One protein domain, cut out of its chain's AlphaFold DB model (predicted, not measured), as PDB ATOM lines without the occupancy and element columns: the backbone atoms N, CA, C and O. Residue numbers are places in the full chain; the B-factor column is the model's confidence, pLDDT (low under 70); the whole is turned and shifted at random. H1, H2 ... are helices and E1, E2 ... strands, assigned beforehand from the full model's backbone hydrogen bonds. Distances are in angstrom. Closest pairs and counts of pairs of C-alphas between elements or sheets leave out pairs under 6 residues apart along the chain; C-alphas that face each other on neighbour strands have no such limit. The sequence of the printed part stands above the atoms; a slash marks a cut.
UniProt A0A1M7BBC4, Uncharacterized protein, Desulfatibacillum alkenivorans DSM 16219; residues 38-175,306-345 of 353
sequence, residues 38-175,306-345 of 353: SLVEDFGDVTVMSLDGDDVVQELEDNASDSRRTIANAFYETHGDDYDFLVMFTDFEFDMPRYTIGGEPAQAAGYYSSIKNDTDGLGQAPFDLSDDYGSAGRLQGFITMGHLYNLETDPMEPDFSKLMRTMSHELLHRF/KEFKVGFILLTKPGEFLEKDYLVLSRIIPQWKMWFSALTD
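AT A GLANCE: This is residues 38 to 175 and 306 to 345 of the 353 residues of an uncharacterized protein of Desulfatibacillum alkenivorans DSM 16219 (UniProt A0A1M7BBC4). A strongly twisted sheet of six strands is the core; it curls round H2 on one face, and H4 and the long H5 cover the other face. The E4 and E5 hairpin extends from this body, and its residues 100 to 105 stick out free. The printed part has 178 residues, with five named helices and eight named strands in the order E1 E2 H1 H2 E3 E4 E5 E6 H3 E7 H4 E8 H5. The mixed sheet runs E1 E2 E8 E3 E7 E6, and the class is mixed, helices and strands. The whole is compact, with a radius of gyration of the C-alphas of 15.9 A and spans of 46 by 38 by 36 A.

IN THESE COORDINATES: E1, residues 38 to 42, begins at C-alpha 38 (115.623, 273.099, 350.326). E2 is residues 47 to 53, 19.4 A long; H1 is 56 to 62; H2 is 64 to 76, 18.4 A. E3 is residues 85 to 90, 16.9 A; E4 is 98 to 101, E5 104 to 107, E6 111 to 114 and H3 130 to 133. E7 is residues 141 to 147, 19.4 A; H4 is 160 to 172, 18.8 A. E8, residues 310 to 316, 19.4 A, begins at C-alpha 310 (106.483, 267.119, 365.836). H5, residues 323 to 343, 30.9 A, ends at C-alpha 343 (94.161, 257.601, 372.444).

HOW THE PARTS SIT: E1 and E2 form an antiparallel hairpin, with N 40 and O 48 2.9 A apart. E2 and E8 are parallel (N 49 to O 314, 2.9 A), as are E8 and E3 (N 313 to O 87, 2.8 A) and E3 and E7 (N 88 to O 143, 2.8 A). E7 and E6 are antiparallel, with N 113 and O 142 2.8 A apart. E2, H1 H2 and E3 make a split strand-helix-strand unit, two strands running the same way with E8 between them, with a right-handed crossover. In three layers, helices on both faces, H2 is on the face opposite H4 and H5. H4 is 9.6 A over the sheet, over E7 and only just over E6, on which 3 C-alphas fall. H5 is 9.9 A over the sheet, over E8, only just along the strands at 29 degrees on the local plane. H4 and H5 touch through residues 164 to 168 and 335 to 340, closest at the C-alphas of Met 164 and Trp 336, 5.8 A, at a steep tilt of 67 degrees, the same way. H2 touches H3 with residues 68 to 73, closest at the C-alphas of Arg 69 and Tyr 133, 4.6 A. H1 is not on the sheet; it is close to but not clearly touching H2, with the C-alphas of Leu 60 and Ser 67 5.8 A apart. In the E4 and E5 hairpin, N 99 and O 106 are 2.9 A apart. Every O i to N i+4 pair is within hydrogen-bond range in H1, H2 and H4, and 14 of 17 in H5; H3 is too short for one.

THE WHOLE: The C-alphas of Gly 121 and Gly 319, the farthest apart, are 46.3 A apart. Residues 176 to 305 are not printed, and the gap from C-alpha 175 to C-alpha 306 is 13.3 A. The links E6 to H3 and E7 to H4 are long. Mean pLDDT of the printed part is 93.7, and no printed residue is under 70.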
ATOM      1  N   SER A  38     115.473 271.697 349.919       96.75
ATOM      2  CA  SER A  38     115.623 273.099 350.326       96.75
ATOM      3  C   SER A  38     114.309 273.691 350.818       96.75
ATOM      4  O   SER A  38     113.229 273.295 350.379       96.75
ATOM      5  N   LEU A  39     114.389 274.644 351.749       97.69
ATOM      6  CA  LEU A  39     113.218 275.360 352.249       97.69
ATOM      7  C   LEU A  39     112.562 276.176 351.123       97.69
ATOM      8  O   LEU A  39     113.228 276.972 350.460       97.69
ATOM      9  N   VAL A  40     111.249 276.024 350.963       97.69
ATOM     10  CA  VAL A  40     110.416 276.892 350.115       97.69
ATOM     11  C   VAL A  40     109.760 277.971 350.965       97.69
ATOM     12  O   VAL A  40     109.881 279.153 350.658       97.69
ATOM     13  N   GLU A  41     109.072 277.563 352.031       97.19
ATOM     14  CA  GLU A  41     108.324 278.447 352.927       97.19
ATOM     15  C   GLU A  41     108.122 277.746 354.277       97.19
ATOM     16  O   GLU A  41     107.957 276.526 354.323       97.19
ATOM     17  N   ASP A  42     108.109 278.506 355.370       96.44
ATOM     18  CA  ASP A  42     107.762 278.002 356.702       96.44
ATOM     19  C   ASP A  42     106.510 278.722 357.215       96.44
ATOM     20  O   ASP A  42     106.514 279.930 357.463       96.44
ATOM     21  N   PHE A  43     105.422 277.969 357.378       95.06
ATOM     22  CA  PHE A  43     104.154 278.483 357.895       95.06
ATOM     23  C   PHE A  43     104.035 278.359 359.424       95.06
ATOM     24  O   PHE A  43     103.017 278.747 360.004       95.06
ATOM     25  N   GLY A  44     105.075 277.857 360.094       90.06
ATOM     26  CA  GLY A  44     105.168 277.688 361.541       90.06
ATOM     27  C   GLY A  44     104.703 276.315 362.027       90.06
ATOM     28  O   GLY A  44     105.386 275.696 362.840       90.06
ATOM     29  N   ASP A  45     103.560 275.815 361.548       87.88
ATOM     30  CA  ASP A  45     103.085 274.449 361.823       87.88
ATOM     31  C   ASP A  45     103.477 273.441 360.731       87.88
ATOM     32  O   ASP A  45     103.530 272.239 360.997       87.88
ATOM     33  N   VAL A  46     103.781 273.932 359.526       97.00
ATOM     34  CA  VAL A  46     104.207 273.149 358.364       97.00
ATOM     35  C   VAL A  46     105.379 273.839 357.673       97.00
ATOM     36  O   VAL A  46     105.278 274.996 357.258       97.00
ATOM     37  N   THR A  47     106.447 273.082 357.459       98.12
ATOM     38  CA  THR A  47     107.587 273.471 356.634       98.12
ATOM     39  C   THR A  47     107.396 272.914 355.229       98.12
ATOM     40  O   THR A  47     107.293 271.702 355.034       98.12
ATOM     41  N   VAL A  48     107.345 273.785 354.228       98.44
ATOM     42  CA  VAL A  48     107.292 273.381 352.822       98.44
ATOM     43  C   VAL A  48     108.709 273.319 352.280       98.44
ATOM     44  O   VAL A  48     109.459 274.294 352.361       98.44
ATOM     45  N   MET A  49     109.075 272.180 351.705       98.25
ATOM     46  CA  MET A  49     110.405 271.942 351.159       98.25
ATOM     47  C   MET A  49     110.316 271.501 349.704       98.25
ATOM     48  O   MET A  49     109.437 270.729 349.335       98.25
ATOM     49  N   SER A  50     111.242 271.984 348.883       96.88
ATOM     50  CA  SER A  50     111.432 271.541 347.507       96.88
ATOM     51  C   SER A  50     112.436 270.405 347.490       96.88
ATOM     52  O   SER A  50     113.507 270.543 348.079       96.88
ATOM     53  N   LEU A  51     112.107 269.329 346.782       95.19
ATOM     54  CA  LEU A  51     113.020 268.244 346.452       95.19
ATOM     55  C   LEU A  51     113.419 268.370 344.983       95.19
ATOM     56  O   LEU A  51     112.600 268.124 344.098       95.19
ATOM     57  N   ASP A  52     114.649 268.802 344.735       92.69
ATOM     58  CA  ASP A  52     115.229 268.906 343.395       92.69
ATOM     59  C   ASP A  52     116.206 267.753 343.155       92.69
ATOM     60  O   ASP A  52     116.765 267.205 344.105       92.69
ATOM     61  N   GLY A  53     116.388 267.377 341.895       86.56
ATOM     62  CA  GLY A  53     117.299 266.314 341.501       86.56
ATOM     63  C   GLY A  53     116.848 265.488 340.308       86.56
ATOM     64  O   GLY A  53     115.706 265.570 339.843       86.56
ATOM     65  N   ASP A  54     117.762 264.651 339.827       79.69
ATOM     66  CA  ASP A  54     117.452 263.661 338.802       79.69
ATOM     67  C   ASP A  54     116.598 262.539 339.414       79.69
ATOM     68  O   ASP A  54     117.001 261.877 340.362       79.69
ATOM     69  N   ASP A  55     115.396 262.348 338.864       84.19
ATOM     70  CA  ASP A  55     114.437 261.301 339.249       84.19
ATOM     71  C   ASP A  55     114.199 261.160 340.768       84.19
ATOM     72  O   ASP A  55     114.244 260.077 341.348       84.19
ATOM     73  N   VAL A  56     113.893 262.285 341.426       86.19
ATOM     74  CA  VAL A  56     113.640 262.350 342.881       86.19
ATOM     75  C   VAL A  56     112.576 261.370 343.394       86.19
ATOM     76  O   VAL A  56     112.570 261.034 344.576       86.19
ATOM     77  N   VAL A  57     111.671 260.920 342.520       88.44
ATOM     78  CA  VAL A  57     110.660 259.905 342.840       88.44
ATOM     79  C   VAL A  57     111.332 258.547 343.025       88.44
ATOM     80  O   VAL A  57     111.160 257.937 344.077       88.44
ATOM     81  N   GLN A  58     112.153 258.121 342.062       86.62
ATOM     82  CA  GLN A  58     112.899 256.865 342.150       86.62
ATOM     83  C   GLN A  58     113.846 256.856 343.354       86.62
ATOM     84  O   GLN A  58     113.957 255.856 344.054       86.62
ATOM     85  N   GLU A  59     114.489 257.984 343.650       85.75
ATOM     86  CA  GLU A  59     115.365 258.110 344.817       85.75
ATOM     87  C   GLU A  59     114.610 257.947 346.150       85.75
ATOM     88  O   GLU A  59     115.086 257.240 347.038       85.75
ATOM     89  N   LEU A  60     113.411 258.532 346.290       86.31
ATOM     90  CA  LEU A  60     112.563 258.332 347.478       86.31
ATOM     91  C   LEU A  60     112.132 256.870 347.662       86.31
ATOM     92  O   LEU A  60     111.915 256.432 348.796       86.31
ATOM     93  N   GLU A  61     111.987 256.137 346.560       86.94
ATOM     94  CA  GLU A  61     111.576 254.734 346.536       86.94
ATOM     95  C   GLU A  61     112.747 253.789 346.846       86.94
ATOM     96  O   GLU A  61     112.625 252.921 347.715       86.94
ATOM     97  N   ASP A  62     113.892 253.983 346.187       84.62
ATOM     98  CA  ASP A  62     115.036 253.066 346.236       84.62
ATOM     99  C   ASP A  62     116.022 253.388 347.364       84.62
ATOM    100  O   ASP A  62     116.608 252.479 347.955       84.62
ATOM    101  N   ASN A  63     116.196 254.671 347.692       84.56
ATOM    102  CA  ASN A  63     117.204 255.166 348.635       84.56
ATOM    103  C   ASN A  63     116.560 255.874 349.834       84.56
ATOM    104  O   ASN A  63     117.104 256.820 350.404       84.56
ATOM    105  N   ALA A  64     115.405 255.363 350.267       86.12
ATOM    106  CA  ALA A  64     114.514 256.019 351.215       86.12
ATOM    107  C   ALA A  64     115.210 256.498 352.512       86.12
ATOM    108  O   ALA A  64     114.888 257.571 353.028       86.12
ATOM    109  N   SER A  65     116.158 255.725 353.061       88.31
ATOM    110  CA  SER A  65     116.902 256.105 354.276       88.31
ATOM    111  C   SER A  65     117.805 257.318 354.054       88.31
ATOM    112  O   SER A  65     117.819 258.215 354.900       88.31
ATOM    113  N   ASP A  66     118.475 257.395 352.905       91.06
ATOM    114  CA  ASP A  66     119.320 258.532 352.543       91.06
ATOM    115  C   ASP A  66     118.475 259.748 352.143       91.06
ATOM    116  O   ASP A  66     118.755 260.851 352.610       91.06
ATOM    117  N   SER A  67     117.359 259.568 351.425       92.88
ATOM    118  CA  SER A  67     116.431 260.673 351.132       92.88
ATOM    119  C   SER A  67     115.884 261.317 352.409       92.88
ATOM    120  O   SER A  67     115.845 262.542 352.523       92.88
ATOM    121  N   ARG A  68     115.513 260.517 353.423       94.44
ATOM    122  CA  ARG A  68     115.067 261.047 354.725       94.44
ATOM    123  C   ARG A  68     116.172 261.817 355.446       94.44
ATOM    124  O   ARG A  68     115.872 262.832 356.070       94.44
ATOM    125  N   ARG A  69     117.430 261.366 355.362       96.25
ATOM    126  CA  ARG A  69     118.580 262.110 355.905       96.25
ATOM    127  C   ARG A  69     118.729 263.450 355.196       96.25
ATOM    128  O   ARG A  69     118.819 264.463 355.880       96.25
ATOM    129  N   THR A  70     118.690 263.482 353.864       96.69
ATOM    130  CA  THR A  70     118.768 264.724 353.075       96.69
ATOM    131  C   THR A  70     117.674 265.714 353.473       96.69
ATOM    132  O   THR A  70     117.961 266.874 353.765       96.69
ATOM    133  N   ILE A  71     116.427 265.249 353.569       97.88
ATOM    134  CA  ILE A  71     115.276 266.084 353.934       97.88
ATOM    135  C   ILE A  71     115.389 266.590 355.379       97.88
ATOM    136  O   ILE A  71     115.186 267.775 355.632       97.88
ATOM    137  N   ALA A  72     115.748 265.726 356.332       98.31
ATOM    138  CA  ALA A  72     115.898 266.126 357.730       98.31
ATOM    139  C   ALA A  72     117.059 267.114 357.937       98.31
ATOM    140  O   ALA A  72     116.885 268.105 358.644       98.31
ATOM    141  N   ASN A  73     118.205 266.907 357.277       98.00
ATOM    142  CA  ASN A  73     119.332 267.840 357.349       98.00
ATOM    143  C   ASN A  73     118.912 269.236 356.866       98.00
ATOM    144  O   ASN A  73     119.103 270.209 357.589       98.00
ATOM    145  N   ALA A  74     118.256 269.327 355.705       98.00
ATOM    146  CA  ALA A  74     117.768 270.600 355.177       98.00
ATOM    147  C   ALA A  74     116.689 271.252 356.071       98.00
ATOM    148  O   ALA A  74     116.634 272.478 356.187       98.00
ATOM    149  N   PHE A  75     115.861 270.462 356.761       98.50
ATOM    150  CA  PHE A  75     114.943 270.979 357.780       98.50
ATOM    151  C   PHE A  75     115.714 271.653 358.936       98.50
ATOM    152  O   PHE A  75     115.428 272.803 359.282       98.50
ATOM    153  N   TYR A  76     116.739 270.995 359.485       98.19
ATOM    154  CA  TYR A  76     117.537 271.518 360.606       98.19
ATOM    155  C   TYR A  76     118.513 272.645 360.242       98.19
ATOM    156  O   TYR A  76     119.017 273.324 361.134       98.19
ATOM    157  N   GLU A  77     118.737 272.940 358.958       96.94
ATOM    158  CA  GLU A  77     119.443 274.168 358.557       96.94
ATOM    159  C   GLU A  77     118.678 275.443 358.949       96.94
ATOM    160  O   GLU A  77     119.275 276.509 359.128       96.94
ATOM    161  N   THR A  78     117.354 275.340 359.080       95.88
ATOM    162  CA  THR A  78     116.456 276.480 359.319       95.88
ATOM    163  C   THR A  78     115.687 276.390 360.638       95.88
ATOM    164  O   THR A  78     115.168 277.403 361.107       95.88
ATOM    165  N   HIS A  79     115.686 275.222 361.284       97.19
ATOM    166  CA  HIS A  79     114.977 274.953 362.533       97.19
ATOM    167  C   HIS A  79     115.942 274.607 363.672       97.19
ATOM    168  O   HIS A  79     117.024 274.067 363.462       97.19
ATOM    169  N   GLY A  80     115.547 274.915 364.909       96.62
ATOM    170  CA  GLY A  80     116.305 274.495 366.090       96.62
ATOM    171  C   GLY A  80     116.205 272.988 366.344       96.62
ATOM    172  O   GLY A  80     115.245 272.338 365.933       96.62
ATOM    173  N   ASP A  81     117.169 272.441 367.085       97.38
ATOM    174  CA  ASP A  81     117.140 271.050 367.550       97.38
ATOM    175  C   ASP A  81     116.188 270.898 368.747       97.38
ATOM    176  O   ASP A  81     116.599 270.811 369.904       97.38
ATOM    177  N   ASP A  82     114.885 270.970 368.487       95.88
ATOM    178  CA  ASP A  82     113.844 270.820 369.503       95.88
ATOM    179  C   ASP A  82     112.679 269.916 369.068       95.88
ATOM    180  O   ASP A  82     111.701 269.797 369.805       95.88
ATOM    181  N   TYR A  83     112.817 269.230 367.927       97.88
ATOM    182  CA  TYR A  83     111.841 268.288 367.378       97.88
ATOM    183  C   TYR A  83     112.188 266.840 367.744       97.88
ATOM    184  O   TYR A  83     113.311 266.377 367.562       97.88
ATOM    185  N   ASP A  84     111.202 266.111 368.261       98.12
ATOM    186  CA  ASP A  84     111.324 264.690 368.594       98.12
ATOM    187  C   ASP A  84     110.968 263.803 367.396       98.12
ATOM    188  O   ASP A  84     111.498 262.702 367.260       98.12
ATOM    189  N   PHE A  85     110.088 264.283 366.515       98.44
ATOM    190  CA  PHE A  85     109.652 263.560 365.324       98.44
ATOM    191  C   PHE A  85     109.483 264.500 364.135       98.44
ATOM    192  O   PHE A  85     109.068 265.649 364.298       98.44
ATOM    193  N   LEU A  86     109.725 263.975 362.936       98.62
ATOM    194  CA  LEU A  86     109.343 264.612 361.678       98.62
ATOM    195  C   LEU A  86     108.286 263.756 360.980       98.62
ATOM    196  O   LEU A  86     108.394 262.532 360.963       98.62
ATOM    197  N   VAL A  87     107.262 264.392 360.415       98.44
ATOM    198  CA  VAL A  87     106.215 263.743 359.621       98.44
ATOM    199  C   VAL A  87     106.202 264.372 358.239       98.44
ATOM    200  O   VAL A  87     105.996 265.576 358.111       98.44
ATOM    201  N   MET A  88     106.382 263.559 357.208       97.69
ATOM    202  CA  MET A  88     106.469 264.009 355.826       97.69
ATOM    203  C   MET A  88     105.271 263.552 354.998       97.69
ATOM    204  O   MET A  88     104.894 262.375 355.011       97.69
ATOM    205  N   PHE A  89     104.747 264.485 354.210       97.75
ATOM    206  CA  PHE A  89     103.806 264.265 353.118       97.75
ATOM    207  C   PHE A  89     104.423 264.769 351.812       97.75
ATOM    208  O   PHE A  89     105.252 265.677 351.837       97.75
ATOM    209  N   THR A  90     103.993 264.227 350.675       97.12
ATOM    210  CA  THR A  90     104.358 264.742 349.345       97.12
ATOM    211  C   THR A  90     103.130 265.305 348.632       97.12
ATOM    212  O   THR A  90     102.016 264.808 348.817       97.12
ATOM    213  N   ASP A  91     103.311 266.323 347.791       95.50
ATOM    214  CA  ASP A  91     102.277 266.781 346.842       95.50
ATOM    215  C   ASP A  91     102.362 266.091 345.466       95.50
ATOM    216  O   ASP A  91     101.523 266.317 344.594       95.50
ATOM    217  N   PHE A  92     103.348 265.208 345.302       94.81
ATOM    218  CA  PHE A  92     103.558 264.366 344.134       94.81
ATOM    219  C   PHE A  92     103.519 262.879 344.501       94.81
ATOM    220  O   PHE A  92     103.742 262.480 345.648       94.81
ATOM    221  N   GLU A  93     103.226 262.046 343.508       93.50
ATOM    222  CA  GLU A  93     103.122 260.598 343.666       93.50
ATOM    223  C   GLU A  93     104.504 259.923 343.708       93.50
ATOM    224  O   GLU A  93     105.389 260.272 342.926       93.50
ATOM    225  N   PHE A  94     104.656 258.957 344.618       91.75
ATOM    226  CA  PHE A  94     105.740 257.975 344.659       91.75
ATOM    227  C   PHE A  94     105.208 256.666 345.261       91.75
ATOM    228  O   PHE A  94     104.206 256.660 345.989       91.75
ATOM    229  N   ASP A  95     105.868 255.553 344.962       90.31
ATOM    230  CA  ASP A  95     105.494 254.239 345.453       90.31
ATOM    231  C   ASP A  95     105.876 254.061 346.925       90.31
ATOM    232  O   ASP A  95     107.037 253.947 347.319       90.31
ATOM    233  N   MET A  96     104.856 253.942 347.770       90.12
ATOM    234  CA  MET A  96     105.053 253.488 349.142       90.12
ATOM    235  C   MET A  96     105.538 252.025 349.159       90.12
ATOM    236  O   MET A  96     105.107 251.238 348.302       90.12
ATOM    237  N   PRO A  97     106.359 251.621 350.154       87.38
ATOM    238  CA  PRO A  97     106.900 250.269 350.242       87.38
ATOM    239  C   PRO A  97     105.823 249.186 350.134       87.38
ATOM    240  O   PRO A  97     104.779 249.259 350.790       87.38
ATOM    241  N   ARG A  98     106.094 248.163 349.319       85.81
ATOM    242  CA  ARG A  98     105.237 246.982 349.158       85.81
ATOM    243  C   ARG A  98     105.806 245.811 349.951       85.81
ATOM    244  O   ARG A  98     107.014 245.613 349.988       85.81
ATOM    245  N   TYR A  99     104.930 245.029 350.563       78.56
ATOM    246  CA  TYR A  99     105.289 243.892 351.407       78.56
ATOM    247  C   TYR A  99     104.229 242.791 351.321       78.56
ATOM    248  O   TYR A  99     103.196 242.947 350.665       78.56
ATOM    249  N   THR A 100     104.473 241.666 351.987       81.81
ATOM    250  CA  THR A 100     103.508 240.573 352.117       81.81
ATOM    251  C   THR A 100     102.961 240.522 353.541       81.81
ATOM    252  O   THR A 100     103.719 240.435 354.494       81.81
ATOM    253  N   ILE A 101     101.637 240.558 353.700       79.88
ATOM    254  CA  ILE A 101     100.955 240.394 354.987       79.88
ATOM    255  C   ILE A 101     100.140 239.112 354.960       79.88
ATOM    256  O   ILE A 101      99.239 238.968 354.135       79.88
ATOM    257  N   GLY A 102     100.428 238.179 355.869       76.88
ATOM    258  CA  GLY A 102      99.672 236.930 355.961       76.88
ATOM    259  C   GLY A 102      99.662 236.114 354.659       76.88
ATOM    260  O   GLY A 102      98.732 235.340 354.443       76.88
ATOM    261  N   GLY A 103     100.668 236.298 353.795       79.81
ATOM    262  CA  GLY A 103     100.767 235.680 352.468       79.81
ATOM    263  C   GLY A 103     100.209 236.509 351.302       79.81
ATOM    264  O   GLY A 103     100.365 236.091 350.159       79.81
ATOM    265  N   GLU A 104      99.619 237.681 351.555       82.38
ATOM    266  CA  GLU A 104      99.009 238.536 350.528       82.38
ATOM    267  C   GLU A 104      99.813 239.825 350.285       82.38
ATOM    268  O   GLU A 104     100.323 240.417 351.239       82.38
ATOM    269  N   PRO A 105      99.932 240.307 349.033       86.25
ATOM    270  CA  PRO A 105     100.615 241.561 348.741       86.25
ATOM    271  C   PRO A 105      99.852 242.757 349.322       86.25
ATOM    272  O   PRO A 105      98.632 242.866 349.197       86.25
ATOM    273  N   ALA A 106     100.587 243.690 349.914       84.69
ATOM    274  CA  ALA A 106     100.061 244.914 350.493       84.69
ATOM    275  C   ALA A 106     101.050 246.074 350.305       84.69
ATOM    276  O   ALA A 106     102.231 245.872 350.023       84.69
ATOM    277  N   GLN A 107     100.547 247.299 350.441       87.75
ATOM    278  CA  GLN A 107     101.334 248.526 350.361       87.75
ATOM    279  C   GLN A 107     101.195 249.304 351.669       87.75
ATOM    280  O   GLN A 107     100.109 249.345 352.255       87.75
ATOM    281  N   ALA A 108     102.292 249.911 352.115       88.75
ATOM    282  CA  ALA A 108     102.320 250.761 353.295       88.75
ATOM    283  C   ALA A 108     101.390 251.973 353.111       88.75
ATOM    284  O   ALA A 108     101.524 252.718 352.144       88.75
ATOM    285  N   ALA A 109     100.475 252.195 354.057       89.94
ATOM    286  CA  ALA A 109      99.677 253.428 354.120       89.94
ATOM    287  C   ALA A 109     100.454 254.599 354.756       89.94
ATOM    288  O   ALA A 109     100.065 255.755 354.636       89.94
ATOM    289  N   GLY A 110     101.528 254.264 355.461       92.75
ATOM    290  CA  GLY A 110     102.482 255.126 356.132       92.75
ATOM    291  C   GLY A 110     103.616 254.241 356.644       92.75
ATOM    292  O   GLY A 110     103.507 253.011 356.592       92.75
ATOM    293  N   TYR A 111     104.722 254.837 357.073       91.75
ATOM    294  CA  TYR A 111     105.724 254.092 357.822       91.75
ATOM    295  C   TYR A 111     106.557 254.955 358.761       91.75
ATOM    296  O   TYR A 111     106.919 256.083 358.429       91.75
ATOM    297  N   TYR A 112     106.919 254.371 359.899       94.06
ATOM    298  CA  TYR A 112     107.914 254.891 360.828       94.06
ATOM    299  C   TYR A 112     109.331 254.391 360.511       94.06
ATOM    300  O   TYR A 112     109.542 253.217 360.197       94.06
ATOM    301  N   SER A 113     110.304 255.289 360.647       93.62
ATOM    302  CA  SER A 113     111.735 254.999 360.620       93.62
ATOM    303  C   SER A 113     112.368 255.422 361.942       93.62
ATOM    304  O   SER A 113     112.349 256.602 362.303       93.62
ATOM    305  N   SER A 114     112.942 254.456 362.656       94.44
ATOM    306  CA  SER A 114     113.590 254.686 363.946       94.44
ATOM    307  C   SER A 114     114.947 255.368 363.766       94.44
ATOM    308  O   SER A 114     115.804 254.860 363.050       94.44
ATOM    309  N   ILE A 115     115.156 256.492 364.452       96.62
ATOM    310  CA  ILE A 115     116.410 257.266 364.406       96.62
ATOM    311  C   ILE A 115     117.150 257.178 365.739       96.62
ATOM    312  O   ILE A 115     118.375 257.080 365.763       96.62
ATOM    313  N   LYS A 116     116.412 257.137 366.850       96.94
ATOM    314  CA  LYS A 116     116.981 256.979 368.184       96.94
ATOM    315  C   LYS A 116     116.095 256.098 369.051       96.94
ATOM    316  O   LYS A 116     114.879 256.283 369.092       96.94
ATOM    317  N   ASN A 117     116.724 255.210 369.814       96.50
ATOM    318  CA  ASN A 117     116.124 254.622 371.000       96.50
ATOM    319  C   ASN A 117     117.009 254.899 372.220       96.50
ATOM    320  O   ASN A 117     118.113 254.376 372.339       96.50
ATOM    321  N   ASP A 118     116.488 255.698 373.140       96.94
ATOM    322  CA  ASP A 118     117.089 256.026 374.437       96.94
ATOM    323  C   ASP A 118     116.284 255.455 375.619       96.94
ATOM    324  O   ASP A 118     116.468 255.869 376.763       96.94
ATOM    325  N   THR A 119     115.355 254.535 375.337       97.94
ATOM    326  CA  THR A 119     114.453 253.936 376.323       97.94
ATOM    327  C   THR A 119     114.760 252.448 376.473       97.94
ATOM    328  O   THR A 119     114.685 251.683 375.507       97.94
ATOM    329  N   ASP A 120     115.080 252.033 377.697       98.31
ATOM    330  CA  ASP A 120     115.246 250.621 378.044       98.31
ATOM    331  C   ASP A 120     113.879 249.961 378.281       98.31
ATOM    332  O   ASP A 120     112.881 250.637 378.548       98.31
ATOM    333  N   GLY A 121     113.825 248.627 378.226       97.56
ATOM    334  CA  GLY A 121     112.594 247.871 378.488       97.56
ATOM    335  C   GLY A 121     111.623 247.791 377.307       97.56
ATOM    336  O   GLY A 121     110.515 247.293 377.472       97.56
ATOM    337  N   LEU A 122     112.016 248.255 376.113       96.06
ATOM    338  CA  LEU A 122     111.191 248.166 374.895       96.06
ATOM    339  C   LEU A 122     111.455 246.897 374.068       96.06
ATOM    340  O   LEU A 122     110.801 246.663 373.060       96.06
ATOM    341  N   GLY A 123     112.435 246.079 374.460       93.25
ATOM    342  CA  GLY A 123     112.883 244.921 373.676       93.25
ATOM    343  C   GLY A 123     113.875 245.251 372.555       93.25
ATOM    344  O   GLY A 123     114.341 244.329 371.881       93.25
ATOM    345  N   GLN A 124     114.254 246.528 372.419       91.19
ATOM    346  CA  GLN A 124     115.289 247.039 371.517       91.19
ATOM    347  C   GLN A 124     116.526 247.506 372.299       91.19
ATOM    348  O   GLN A 124     116.409 248.054 373.395       91.19
ATOM    349  N   ALA A 125     117.715 247.328 371.720       91.88
ATOM    350  CA  ALA A 125     118.937 247.930 372.252       91.88
ATOM    351  C   ALA A 125     118.921 249.461 372.058       91.88
ATOM    352  O   ALA A 125     118.288 249.946 371.115       91.88
ATOM    353  N   PRO A 126     119.613 250.234 372.911       94.69
ATOM    354  CA  PRO A 126     119.751 251.667 372.706       94.69
ATOM    355  C   PRO A 126     120.642 251.968 371.495       94.69
ATOM    356  O   PRO A 126     121.646 251.290 371.260       94.69
ATOM    357  N   PHE A 127     120.286 253.004 370.743       96.75
ATOM    358  CA  PHE A 127     121.057 253.520 369.612       96.75
ATOM    359  C   PHE A 127     120.685 254.979 369.343       96.75
ATOM    360  O   PHE A 127     119.607 255.429 369.734       96.75
ATOM    361  N   ASP A 128     121.560 255.700 368.646       98.06
ATOM    362  CA  ASP A 128     121.333 257.088 368.251       98.06
ATOM    363  C   ASP A 128     121.988 257.361 366.894       98.06
ATOM    364  O   ASP A 128     123.206 257.245 366.754       98.06
ATOM    365  N   LEU A 129     121.161 257.662 365.895       97.62
ATOM    366  CA  LEU A 129     121.562 258.059 364.546       97.62
ATOM    367  C   LEU A 129     121.174 259.513 364.251       97.62
ATOM    368  O   LEU A 129     121.234 259.929 363.100       97.62
ATOM    369  N   SER A 130     120.733 260.284 365.249       98.25
ATOM    370  CA  SER A 130     120.173 261.628 365.043       98.25
ATOM    371  C   SER A 130     121.136 262.597 364.347       98.25
ATOM    372  O   SER A 130     120.684 263.378 363.504       98.25
ATOM    373  N   ASP A 131     122.442 262.465 364.597       98.19
ATOM    374  CA  ASP A 131     123.500 263.232 363.926       98.19
ATOM    375  C   ASP A 131     123.476 263.046 362.392       98.19
ATOM    376  O   ASP A 131     123.674 264.011 361.654       98.19
ATOM    377  N   ASP A 132     123.166 261.840 361.883       97.31
ATOM    378  CA  ASP A 132     123.064 261.571 360.433       97.31
ATOM    379  C   ASP A 132     121.892 262.332 359.779       97.31
ATOM    380  O   ASP A 132     121.863 262.522 358.561       97.31
ATOM    381  N   TYR A 133     120.914 262.753 360.583       97.81
ATOM    382  CA  TYR A 133     119.707 263.469 360.165       97.81
ATOM    383  C   TYR A 133     119.775 264.974 360.477       97.81
ATOM    384  O   TYR A 133     118.764 265.663 360.358       97.81
ATOM    385  N   GLY A 134     120.939 265.490 360.888       97.44
ATOM    386  CA  GLY A 134     121.153 266.908 361.195       97.44
ATOM    387  C   GLY A 134     120.653 267.358 362.575       97.44
ATOM    388  O   GLY A 134     120.781 268.534 362.912       97.44
ATOM    389  N   SER A 135     120.112 266.443 363.385       98.31
ATOM    390  CA  SER A 135     119.707 266.704 364.771       98.31
ATOM    391  C   SER A 135     120.892 266.510 365.720       98.31
ATOM    392  O   SER A 135     121.765 265.696 365.455       98.31
ATOM    393  N   ALA A 136     120.917 267.219 366.851       97.31
ATOM    394  CA  ALA A 136     121.977 267.117 367.859       97.31
ATOM    395  C   ALA A 136     121.578 266.207 369.043       97.31
ATOM    396  O   ALA A 136     121.890 266.501 370.204       97.31
ATOM    397  N   GLY A 137     120.871 265.105 368.764       96.69
ATOM    398  CA  GLY A 137     120.425 264.137 369.776       96.69
ATOM    399  C   GLY A 137     118.930 264.162 370.105       96.69
ATOM    400  O   GLY A 137     118.478 263.368 370.941       96.69
ATOM    401  N   ARG A 138     118.135 265.073 369.529       97.62
ATOM    402  CA  ARG A 138     116.699 265.203 369.855       97.62
ATOM    403  C   ARG A 138     115.805 264.316 369.003       97.62
ATOM    404  O   ARG A 138     114.904 263.692 369.563       97.62
ATOM    405  N   LEU A 139     116.071 264.221 367.703       98.56
ATOM    406  CA  LEU A 139     115.224 263.491 366.767       98.56
ATOM    407  C   LEU A 139     115.188 261.995 367.097       98.56
ATOM    408  O   LEU A 139     116.218 261.330 367.180       98.56
ATOM    409  N   GLN A 140     113.981 261.459 367.263       98.00
ATOM    410  CA  GLN A 140     113.747 260.066 367.639       98.00
ATOM    411  C   GLN A 140     113.256 259.213 366.472       98.00
ATOM    412  O   GLN A 140     113.585 258.025 366.394       98.00
ATOM    413  N   GLY A 141     112.517 259.811 365.538       97.06
ATOM    414  CA  GLY A 141     112.048 259.106 364.355       97.06
ATOM    415  C   GLY A 141     111.448 259.999 363.285       97.06
ATOM    416  O   GLY A 141     111.204 261.190 363.487       97.06
ATOM    417  N   PHE A 142     111.207 259.383 362.136       97.88
ATOM    418  CA  PHE A 142     110.690 260.030 360.937       97.88
ATOM    419  C   PHE A 142     109.516 259.209 360.395       97.88
ATOM    420  O   PHE A 142     109.652 258.004 360.197       97.88
ATOM    421  N   ILE A 143     108.369 259.847 360.168       97.12
ATOM    422  CA  ILE A 143     107.161 259.216 359.627       97.12
ATOM    423  C   ILE A 143     106.945 259.693 358.194       97.12
ATOM    424  O   ILE A 143     106.880 260.892 357.939       97.12
ATOM    425  N   THR A 144     106.756 258.755 357.274       96.25
ATOM    426  CA  THR A 144     106.407 259.040 355.878       96.25
ATOM    427  C   THR A 144     104.957 258.644 355.615       96.25
ATOM    428  O   THR A 144     104.605 257.477 355.780       96.25
ATOM    429  N   MET A 145     104.123 259.594 355.184       95.31
ATOM    430  CA  MET A 145     102.686 259.392 354.925       95.31
ATOM    431  C   MET A 145     102.322 259.260 353.438       95.31
ATOM    432  O   MET A 145     101.194 258.898 353.115       95.31
ATOM    433  N   GLY A 146     103.266 259.525 352.532       94.06
ATOM    434  CA  GLY A 146     103.050 259.416 351.090       94.06
ATOM    435  C   GLY A 146     102.369 260.638 350.462       94.06
ATOM    436  O   GLY A 146     102.376 261.740 351.020       94.06
ATOM    437  N   HIS A 147     101.783 260.411 349.287       95.31
ATOM    438  CA  HIS A 147     101.121 261.429 348.477       95.31
ATOM    439  C   HIS A 147      99.809 261.904 349.105       95.31
ATOM    440  O   HIS A 147      98.873 261.123 349.287       95.31
ATOM    441  N   LEU A 148      99.719 263.206 349.373       94.31
ATOM    442  CA  LEU A 148      98.597 263.848 350.058       94.31
ATOM    443  C   LEU A 148      97.239 263.537 349.411       94.31
ATOM    444  O   LEU A 148      96.255 263.313 350.113       94.31
ATOM    445  N   TYR A 149      97.187 263.484 348.080       93.25
ATOM    446  CA  TYR A 149      95.952 263.250 347.326       93.25
ATOM    447  C   TYR A 149      95.483 261.788 347.311       93.25
ATOM    448  O   TYR A 149      94.367 261.518 346.868       93.25
ATOM    449  N   ASN A 150      96.292 260.858 347.827       93.31
ATOM    450  CA  ASN A 150      95.894 259.462 348.030       93.31
ATOM    451  C   ASN A 150      95.255 259.234 349.415       93.31
ATOM    452  O   ASN A 150      94.836 258.118 349.729       93.31
ATOM    453  N   LEU A 151      95.182 260.276 350.249       93.19
ATOM    454  CA  LEU A 151      94.672 260.225 351.615       93.19
ATOM    455  C   LEU A 151      93.291 260.887 351.698       93.19
ATOM    456  O   LEU A 151      93.041 261.912 351.067       93.19
ATOM    457  N   GLU A 152      92.407 260.337 352.534       95.44
ATOM    458  CA  GLU A 152      91.186 261.047 352.921       95.44
ATOM    459  C   GLU A 152      91.537 262.106 353.971       95.44
ATOM    460  O   GLU A 152      92.008 261.782 355.065       95.44
ATOM    461  N   THR A 153      91.336 263.375 353.622       93.06
ATOM    462  CA  THR A 153      91.784 264.535 354.408       93.06
ATOM    463  C   THR A 153      90.642 265.458 354.825       93.06
ATOM    464  O   THR A 153      90.885 266.406 355.577       93.06
ATOM    465  N   ASP A 154      89.405 265.190 354.391       92.19
ATOM    466  CA  ASP A 154      88.217 265.904 354.854       92.19
ATOM    467  C   ASP A 154      87.706 265.289 356.171       92.19
ATOM    468  O   ASP A 154      87.242 264.149 356.172       92.19
ATOM    469  N   PRO A 155      87.710 266.026 357.301       90.31
ATOM    470  CA  PRO A 155      87.214 265.519 358.582       90.31
ATOM    471  C   PRO A 155      85.741 265.088 358.586       90.31
ATOM    472  O   PRO A 155      85.296 264.469 359.555       90.31
ATOM    473  N   MET A 156      84.963 265.455 357.563       92.00
ATOM    474  CA  MET A 156      83.563 265.053 357.410       92.00
ATOM    475  C   MET A 156      83.392 263.684 356.748       92.00
ATOM    476  O   MET A 156      82.309 263.101 356.853       92.00
ATOM    477  N   GLU A 157      84.432 263.148 356.112       95.62
ATOM    478  CA  GLU A 157      84.378 261.844 355.461       95.62
ATOM    479  C   GLU A 157      84.694 260.709 356.457       95.62
ATOM    480  O   GLU A 157      85.633 260.815 357.253       95.62
ATOM    481  N   PRO A 158      83.957 259.576 356.439       91.19
ATOM    482  CA  PRO A 158      84.188 258.465 357.374       91.19
ATOM    483  C   PRO A 158      85.623 257.918 357.348       91.19
ATOM    484  O   PRO A 158      86.169 257.484 358.372       91.19
ATOM    485  N   ASP A 159      86.239 257.958 356.168       93.50
ATOM    486  CA  ASP A 159      87.577 257.440 355.919       93.50
ATOM    487  C   ASP A 159      88.695 258.352 356.448       93.50
ATOM    488  O   ASP A 159      89.822 257.879 356.585       93.50
ATOM    489  N   PHE A 160      88.397 259.581 356.890       94.44
ATOM    490  CA  PHE A 160      89.358 260.457 357.576       94.44
ATOM    491  C   PHE A 160      89.972 259.796 358.815       94.44
ATOM    492  O   PHE A 160      91.153 259.956 359.131       94.44
ATOM    493  N   SER A 161      89.180 258.970 359.503       93.38
ATOM    494  CA  SER A 161      89.654 258.187 360.645       93.38
ATOM    495  C   SER A 161      90.808 257.242 360.284       93.38
ATOM    496  O   SER A 161      91.614 256.918 361.153       93.38
ATOM    497  N   LYS A 162      90.938 256.815 359.017       94.25
ATOM    498  CA  LYS A 162      92.067 255.993 358.557       94.25
ATOM    499  C   LYS A 162      93.373 256.775 358.638       94.25
ATOM    500  O   LYS A 162      94.323 256.244 359.197       94.25
ATOM    501  N   LEU A 163      93.399 258.030 358.183       95.50
ATOM    502  CA  LEU A 163      94.583 258.889 358.270       95.50
ATOM    503  C   LEU A 163      95.036 259.070 359.724       95.50
ATOM    504  O   LEU A 163      96.202 258.842 360.045       95.50
ATOM    505  N   MET A 164      94.098 259.399 360.617       95.69
ATOM    506  CA  MET A 164      94.397 259.600 362.040       95.69
ATOM    507  C   MET A 164      94.952 258.331 362.695       95.69
ATOM    508  O   MET A 164      95.902 258.386 363.482       95.69
ATOM    509  N   ARG A 165      94.376 257.172 362.350       95.19
ATOM    510  CA  ARG A 165      94.837 255.861 362.818       95.19
ATOM    511  C   ARG A 165      96.214 255.521 362.269       95.19
ATOM    512  O   ARG A 165      97.028 255.055 363.051       95.19
ATOM    513  N   THR A 166      96.486 255.777 360.990       95.75
ATOM    514  CA  THR A 166      97.795 255.526 360.374       95.75
ATOM    515  C   THR A 166      98.877 256.375 361.033       95.75
ATOM    516  O   THR A 166      99.828 255.818 361.556       95.75
ATOM    517  N   MET A 167      98.708 257.696 361.136       96.62
ATOM    518  CA  MET A 167      99.721 258.552 361.777       96.62
ATOM    519  C   MET A 167     100.001 258.131 363.230       96.62
ATOM    520  O   MET A 167     101.146 258.101 363.676       96.62
ATOM    521  N   SER A 168      98.951 257.760 363.971       97.12
ATOM    522  CA  SER A 168      99.075 257.282 365.355       97.12
ATOM    523  C   SER A 168      99.681 255.873 365.452       97.12
ATOM    524  O   SER A 168     100.344 255.571 366.440       97.12
ATOM    525  N   HIS A 169      99.452 255.013 364.456       96.31
ATOM    526  CA  HIS A 169     100.086 253.699 364.323       96.31
ATOM    527  C   HIS A 169     101.586 253.857 364.093       96.31
ATOM    528  O   HIS A 169     102.375 253.278 364.835       96.31
ATOM    529  N   GLU A 170     101.977 254.710 363.144       96.00
ATOM    530  CA  GLU A 170     103.388 254.947 362.845       96.00
ATOM    531  C   GLU A 170     104.125 255.549 364.039       96.00
ATOM    532  O   GLU A 170     105.197 255.084 364.407       96.00
ATOM    533  N   LEU A 171     103.532 256.523 364.732       96.25
ATOM    534  CA  LEU A 171     104.157 257.071 365.934       96.25
ATOM    535  C   LEU A 171     104.325 256.019 367.046       96.25
ATOM    536  O   LEU A 171     105.294 256.072 367.803       96.25
ATOM    537  N   LEU A 172     103.413 255.047 367.149       96.19
ATOM    538  CA  LEU A 172     103.482 254.007 368.175       96.19
ATOM    539  C   LEU A 172     104.651 253.025 367.951       96.19
ATOM    540  O   LEU A 172     105.190 252.509 368.932       96.19
ATOM    541  N   HIS A 173     105.127 252.844 366.712       95.50
ATOM    542  CA  HIS A 173     106.331 252.049 366.426       95.50
ATOM    543  C   HIS A 173     107.602 252.579 367.112       95.50
ATOM    544  O   HIS A 173     108.546 251.819 367.303       95.50
ATOM    545  N   ARG A 174     107.639 253.845 367.562       95.56
ATOM    546  CA  ARG A 174     108.735 254.341 368.416       95.56
ATOM    547  C   ARG A 174     108.868 253.551 369.726       95.56
ATOM    548  O   ARG A 174     109.959 253.510 370.296       95.56
ATOM    549  N   PHE A 175     107.764 253.009 370.235       96.06
ATOM    550  CA  PHE A 175     107.672 252.489 371.598       96.06
ATOM    551  C   PHE A 175     107.331 251.001 371.671       96.06
ATOM    552  O   PHE A 175     107.723 250.346 372.633       96.06
ATOM    553  N   LYS A 306     106.467 263.523 378.577       89.44
ATOM    554  CA  LYS A 306     105.019 263.608 378.344       89.44
ATOM    555  C   LYS A 306     104.674 264.714 377.369       89.44
ATOM    556  O   LYS A 306     103.527 265.117 377.326       89.44
ATOM    557  N   GLU A 307     105.663 265.254 376.668       90.12
ATOM    558  CA  GLU A 307     105.528 266.308 375.672       90.12
ATOM    559  C   GLU A 307     106.593 266.043 374.610       90.12
ATOM    560  O   GLU A 307     107.770 265.915 374.943       90.12
ATOM    561  N   PHE A 308     106.162 265.932 373.356       92.62
ATOM    562  CA  PHE A 308     107.029 265.793 372.194       92.62
ATOM    563  C   PHE A 308     106.650 266.863 371.181       92.62
ATOM    564  O   PHE A 308     105.470 267.221 371.063       92.62
ATOM    565  N   LYS A 309     107.643 267.359 370.452       95.50
ATOM    566  CA  LYS A 309     107.440 268.295 369.349       95.50
ATOM    567  C   LYS A 309     107.539 267.545 368.026       95.50
ATOM    568  O   LYS A 309     108.490 266.798 367.800       95.50
ATOM    569  N   VAL A 310     106.551 267.749 367.158       97.44
ATOM    570  CA  VAL A 310     106.483 267.119 365.836       97.44
ATOM    571  C   VAL A 310     106.582 268.198 364.767       97.44
ATOM    572  O   VAL A 310     105.823 269.164 364.810       97.44
ATOM    573  N   GLY A 311     107.526 268.045 363.843       97.69
ATOM    574  CA  GLY A 311     107.657 268.895 362.661       97.69
ATOM    575  C   GLY A 311     106.905 268.265 361.498       97.69
ATOM    576  O   GLY A 311     107.027 267.060 361.279       97.69
ATOM    577  N   PHE A 312     106.124 269.053 360.764       98.31
ATOM    578  CA  PHE A 312     105.422 268.584 359.572       98.31
ATOM    579  C   PHE A 312     106.089 269.146 358.329       98.31
ATOM    580  O   PHE A 312     106.268 270.355 358.216       98.31
ATOM    581  N   ILE A 313     106.433 268.262 357.402       98.56
ATOM    582  CA  ILE A 313     107.093 268.596 356.148       98.56
ATOM    583  C   ILE A 313     106.124 268.301 355.006       98.56
ATOM    584  O   ILE A 313     105.656 267.169 354.861       98.56
ATOM    585  N   LEU A 314     105.835 269.313 354.188       98.25
ATOM    586  CA  LEU A 314     105.223 269.129 352.874       98.25
ATOM    587  C   LEU A 314     106.321 269.204 351.820       98.25
ATOM    588  O   LEU A 314     106.920 270.259 351.617       98.25
ATOM    589  N   LEU A 315     106.568 268.089 351.152       97.62
ATOM    590  CA  LEU A 315     107.582 267.985 350.120       97.62
ATOM    591  C   LEU A 315     106.961 268.189 348.738       97.62
ATOM    592  O   LEU A 315     105.972 267.536 348.398       97.62
ATOM    593  N   THR A 316     107.555 269.085 347.957       97.12
ATOM    594  CA  THR A 316     107.100 269.464 346.616       97.12
ATOM    595  C   THR A 316     108.218 269.375 345.588       97.12
ATOM    596  O   THR A 316     109.399 269.348 345.941       97.12
ATOM    597  N   LYS A 317     107.858 269.334 344.305       95.06
ATOM    598  CA  LYS A 317     108.818 269.491 343.208       95.06
ATOM    599  C   LYS A 317     109.179 270.968 342.995       95.06
ATOM    600  O   LYS A 317     108.409 271.860 343.373       95.06
ATOM    601  N   PRO A 318     110.320 271.266 342.348       94.88
ATOM    602  CA  PRO A 318     110.782 272.637 342.165       94.88
ATOM    603  C   PRO A 318     109.753 273.514 341.446       94.88
ATOM    604  O   PRO A 318     109.411 273.295 340.285       94.88
ATOM    605  N   GLY A 319     109.273 274.549 342.141       94.62
ATOM    606  CA  GLY A 319     108.304 275.505 341.602       94.62
ATOM    607  C   GLY A 319     106.869 274.981 341.465       94.62
ATOM    608  O   GLY A 319     106.046 275.681 340.873       94.62
ATOM    609  N   GLU A 320     106.558 273.796 342.004       95.25
ATOM    610  CA  GLU A 320     105.225 273.183 341.910       95.25
ATOM    611  C   GLU A 320     104.356 273.388 343.159       95.25
ATOM    612  O   GLU A 320     103.161 273.110 343.098       95.25
ATOM    613  N   PHE A 321     104.903 273.951 344.245       96.00
ATOM    614  CA  PHE A 321     104.157 274.180 345.486       96.00
ATOM    615  C   PHE A 321     102.851 274.952 345.258       96.00
ATOM    616  O   PHE A 321     102.836 276.071 344.729       96.00
ATOM    617  N   LEU A 322     101.750 274.384 345.752       94.69
ATOM    618  CA  LEU A 322     100.445 275.029 345.780       94.69
ATOM    619  C   LEU A 322     100.029 275.307 347.227       94.69
ATOM    620  O   LEU A 322      99.891 274.395 348.036       94.69
ATOM    621  N   GLU A 323      99.701 276.564 347.539       93.88
ATOM    622  CA  GLU A 323      99.274 276.985 348.889       93.88
ATOM    623  C   GLU A 323      98.093 276.155 349.438       93.88
ATOM    624  O   GLU A 323      97.982 275.922 350.642       93.88
ATOM    625  N   LYS A 324      97.226 275.639 348.554       93.69
ATOM    626  CA  LYS A 324      96.118 274.753 348.941       93.69
ATOM    627  C   LYS A 324      96.571 273.449 349.614       93.69
ATOM    628  O   LYS A 324      95.799 272.933 350.417       93.69
ATOM    629  N   ASP A 325      97.770 272.949 349.321       93.88
ATOM    630  CA  ASP A 325      98.288 271.679 349.849       93.88
ATOM    631  C   ASP A 325      98.759 271.859 351.293       93.88
ATOM    632  O   ASP A 325      98.395 271.080 352.175       93.88
ATOM    633  N   TYR A 326      99.427 272.982 351.575       92.88
ATOM    634  CA  TYR A 326      99.697 273.427 352.943       92.88
ATOM    635  C   TYR A 326      98.400 273.546 353.763       92.88
ATOM    636  O   TYR A 326      98.318 273.046 354.887       92.88
ATOM    637  N   LEU A 327      97.346 274.148 353.193       92.69
ATOM    638  CA  LEU A 327      96.065 274.298 353.890       92.69
ATOM    639  C   LEU A 327      95.422 272.957 354.274       92.69
ATOM    640  O   LEU A 327      94.604 272.921 355.193       92.69
ATOM    641  N   VAL A 328      95.728 271.861 353.574       93.31
ATOM    642  CA  VAL A 328      95.266 270.520 353.961       93.31
ATOM    643  C   VAL A 328      95.971 270.067 355.240       93.31
ATOM    644  O   VAL A 328      95.296 269.665 356.189       93.31
ATOM    645  N   LEU A 329      97.298 270.197 355.311       93.81
ATOM    646  CA  LEU A 329      98.066 269.809 356.498       93.81
ATOM    647  C   LEU A 329      97.713 270.654 357.727       93.81
ATOM    648  O   LEU A 329      97.480 270.085 358.795       93.81
ATOM    649  N   SER A 330      97.543 271.970 357.575       92.44
ATOM    650  CA  SER A 330      97.139 272.842 358.692       92.44
ATOM    651  C   SER A 330      95.749 272.504 359.260       92.44
ATOM    652  O   SER A 330      95.438 272.836 360.406       92.44
ATOM    653  N   ARG A 331      94.906 271.773 358.509       91.62
ATOM    654  CA  ARG A 331      93.656 271.181 359.023       91.62
ATOM    655  C   ARG A 331      93.870 269.834 359.708       91.62
ATOM    656  O   ARG A 331      93.212 269.571 360.712       91.62
ATOM    657  N   ILE A 332      94.760 268.988 359.192       93.62
ATOM    658  CA  ILE A 332      95.037 267.642 359.724       93.62
ATOM    659  C   ILE A 332      95.719 267.713 361.094       93.62
ATOM    660  O   ILE A 332      95.297 267.023 362.022       93.62
ATOM    661  N   ILE A 333      96.737 268.563 361.242       94.75
ATOM    662  CA  ILE A 333      97.578 268.657 362.446       94.75
ATOM    663  C   ILE A 333      96.762 268.846 363.740       94.75
ATOM    664  O   ILE A 333      96.912 268.037 364.664       94.75
ATOM    665  N   PRO A 334      95.858 269.842 363.853       93.81
ATOM    666  CA  PRO A 334      95.064 270.009 365.070       93.81
ATOM    667  C   PRO A 334      94.093 268.844 365.323       93.81
ATOM    668  O   PRO A 334      93.820 268.533 366.484       93.81
ATOM    669  N   GLN A 335      93.594 268.169 364.278       94.62
ATOM    670  CA  GLN A 335      92.739 266.985 364.439       94.62
ATOM    671  C   GLN A 335      93.533 265.795 364.970       94.62
ATOM    672  O   GLN A 335      93.078 265.128 365.898       94.62
ATOM    673  N   TRP A 336      94.741 265.567 364.451       95.31
ATOM    674  CA  TRP A 336      95.599 264.496 364.944       95.31
ATOM    675  C   TRP A 336      96.011 264.735 366.397       95.31
ATOM    676  O   TRP A 336      95.976 263.810 367.205       95.31
ATOM    677  N   LYS A 337      96.257 265.995 366.775       91.94
ATOM    678  CA  LYS A 337      96.473 266.381 368.175       91.94
ATOM    679  C   LYS A 337      95.315 265.971 369.086       91.94
ATOM    680  O   LYS A 337      95.530 265.344 370.125       91.94
ATOM    681  N   MET A 338      94.083 266.294 368.694       92.12
ATOM    682  CA  MET A 338      92.889 265.899 369.449       92.12
ATOM    683  C   MET A 338      92.709 264.377 369.485       92.12
ATOM    684  O   MET A 338      92.433 263.820 370.546       92.12
ATOM    685  N   TRP A 339      92.900 263.708 368.348       93.38
ATOM    686  CA  TRP A 339      92.797 262.257 368.220       93.38
ATOM    687  C   TRP A 339      93.780 261.537 369.142       93.38
ATOM    688  O   TRP A 339      93.393 260.696 369.948       93.38
ATOM    689  N   PHE A 340      95.054 261.909 369.078       92.50
ATOM    690  CA  PHE A 340      96.110 261.313 369.883       92.50
ATOM    691  C   PHE A 340      95.925 261.595 371.381       92.50
ATOM    692  O   PHE A 340      96.173 260.729 372.222       92.50
ATOM    693  N   SER A 341      95.421 262.783 371.738       91.69
ATOM    694  CA  SER A 341      95.028 263.065 373.122       91.69
ATOM    695  C   SER A 341      93.931 262.113 373.606       91.69
ATOM    696  O   SER A 341      93.945 261.750 374.777       91.69
ATOM    697  N   ALA A 342      92.994 261.706 372.745       91.81
ATOM    698  CA  ALA A 342      91.972 260.724 373.104       91.81
ATOM    699  C   ALA A 342      92.555 259.309 373.241       91.81
ATOM    700  O   ALA A 342      92.215 258.614 374.189       91.81
ATOM    701  N   LEU A 343      93.483 258.907 372.362       92.69
ATOM    702  CA  LEU A 343      94.161 257.601 372.444       92.69
ATOM    703  C   LEU A 343      94.978 257.405 373.729       92.69
ATOM    704  O   LEU A 343      95.299 256.279 374.088       92.69
ATOM    705  N   THR A 344      95.350 258.500 374.389       91.44
ATOM    706  CA  THR A 344      96.231 258.502 375.561       91.44
ATOM    707  C   THR A 344      95.524 258.951 376.841       91.44
ATOM    708  O   THR A 344      96.195 259.226 377.835       91.44
ATOM    709  N   ASP A 345      94.193 259.096 376.825       83.94
ATOM    710  CA  ASP A 345      93.399 259.666 377.927       83.94
ATOM    711  C   ASP A 345      93.936 261.021 378.438       83.94
ATOM    712  O   ASP A 345      93.867 261.355 379.623       83.94
TER     713      ASP A 345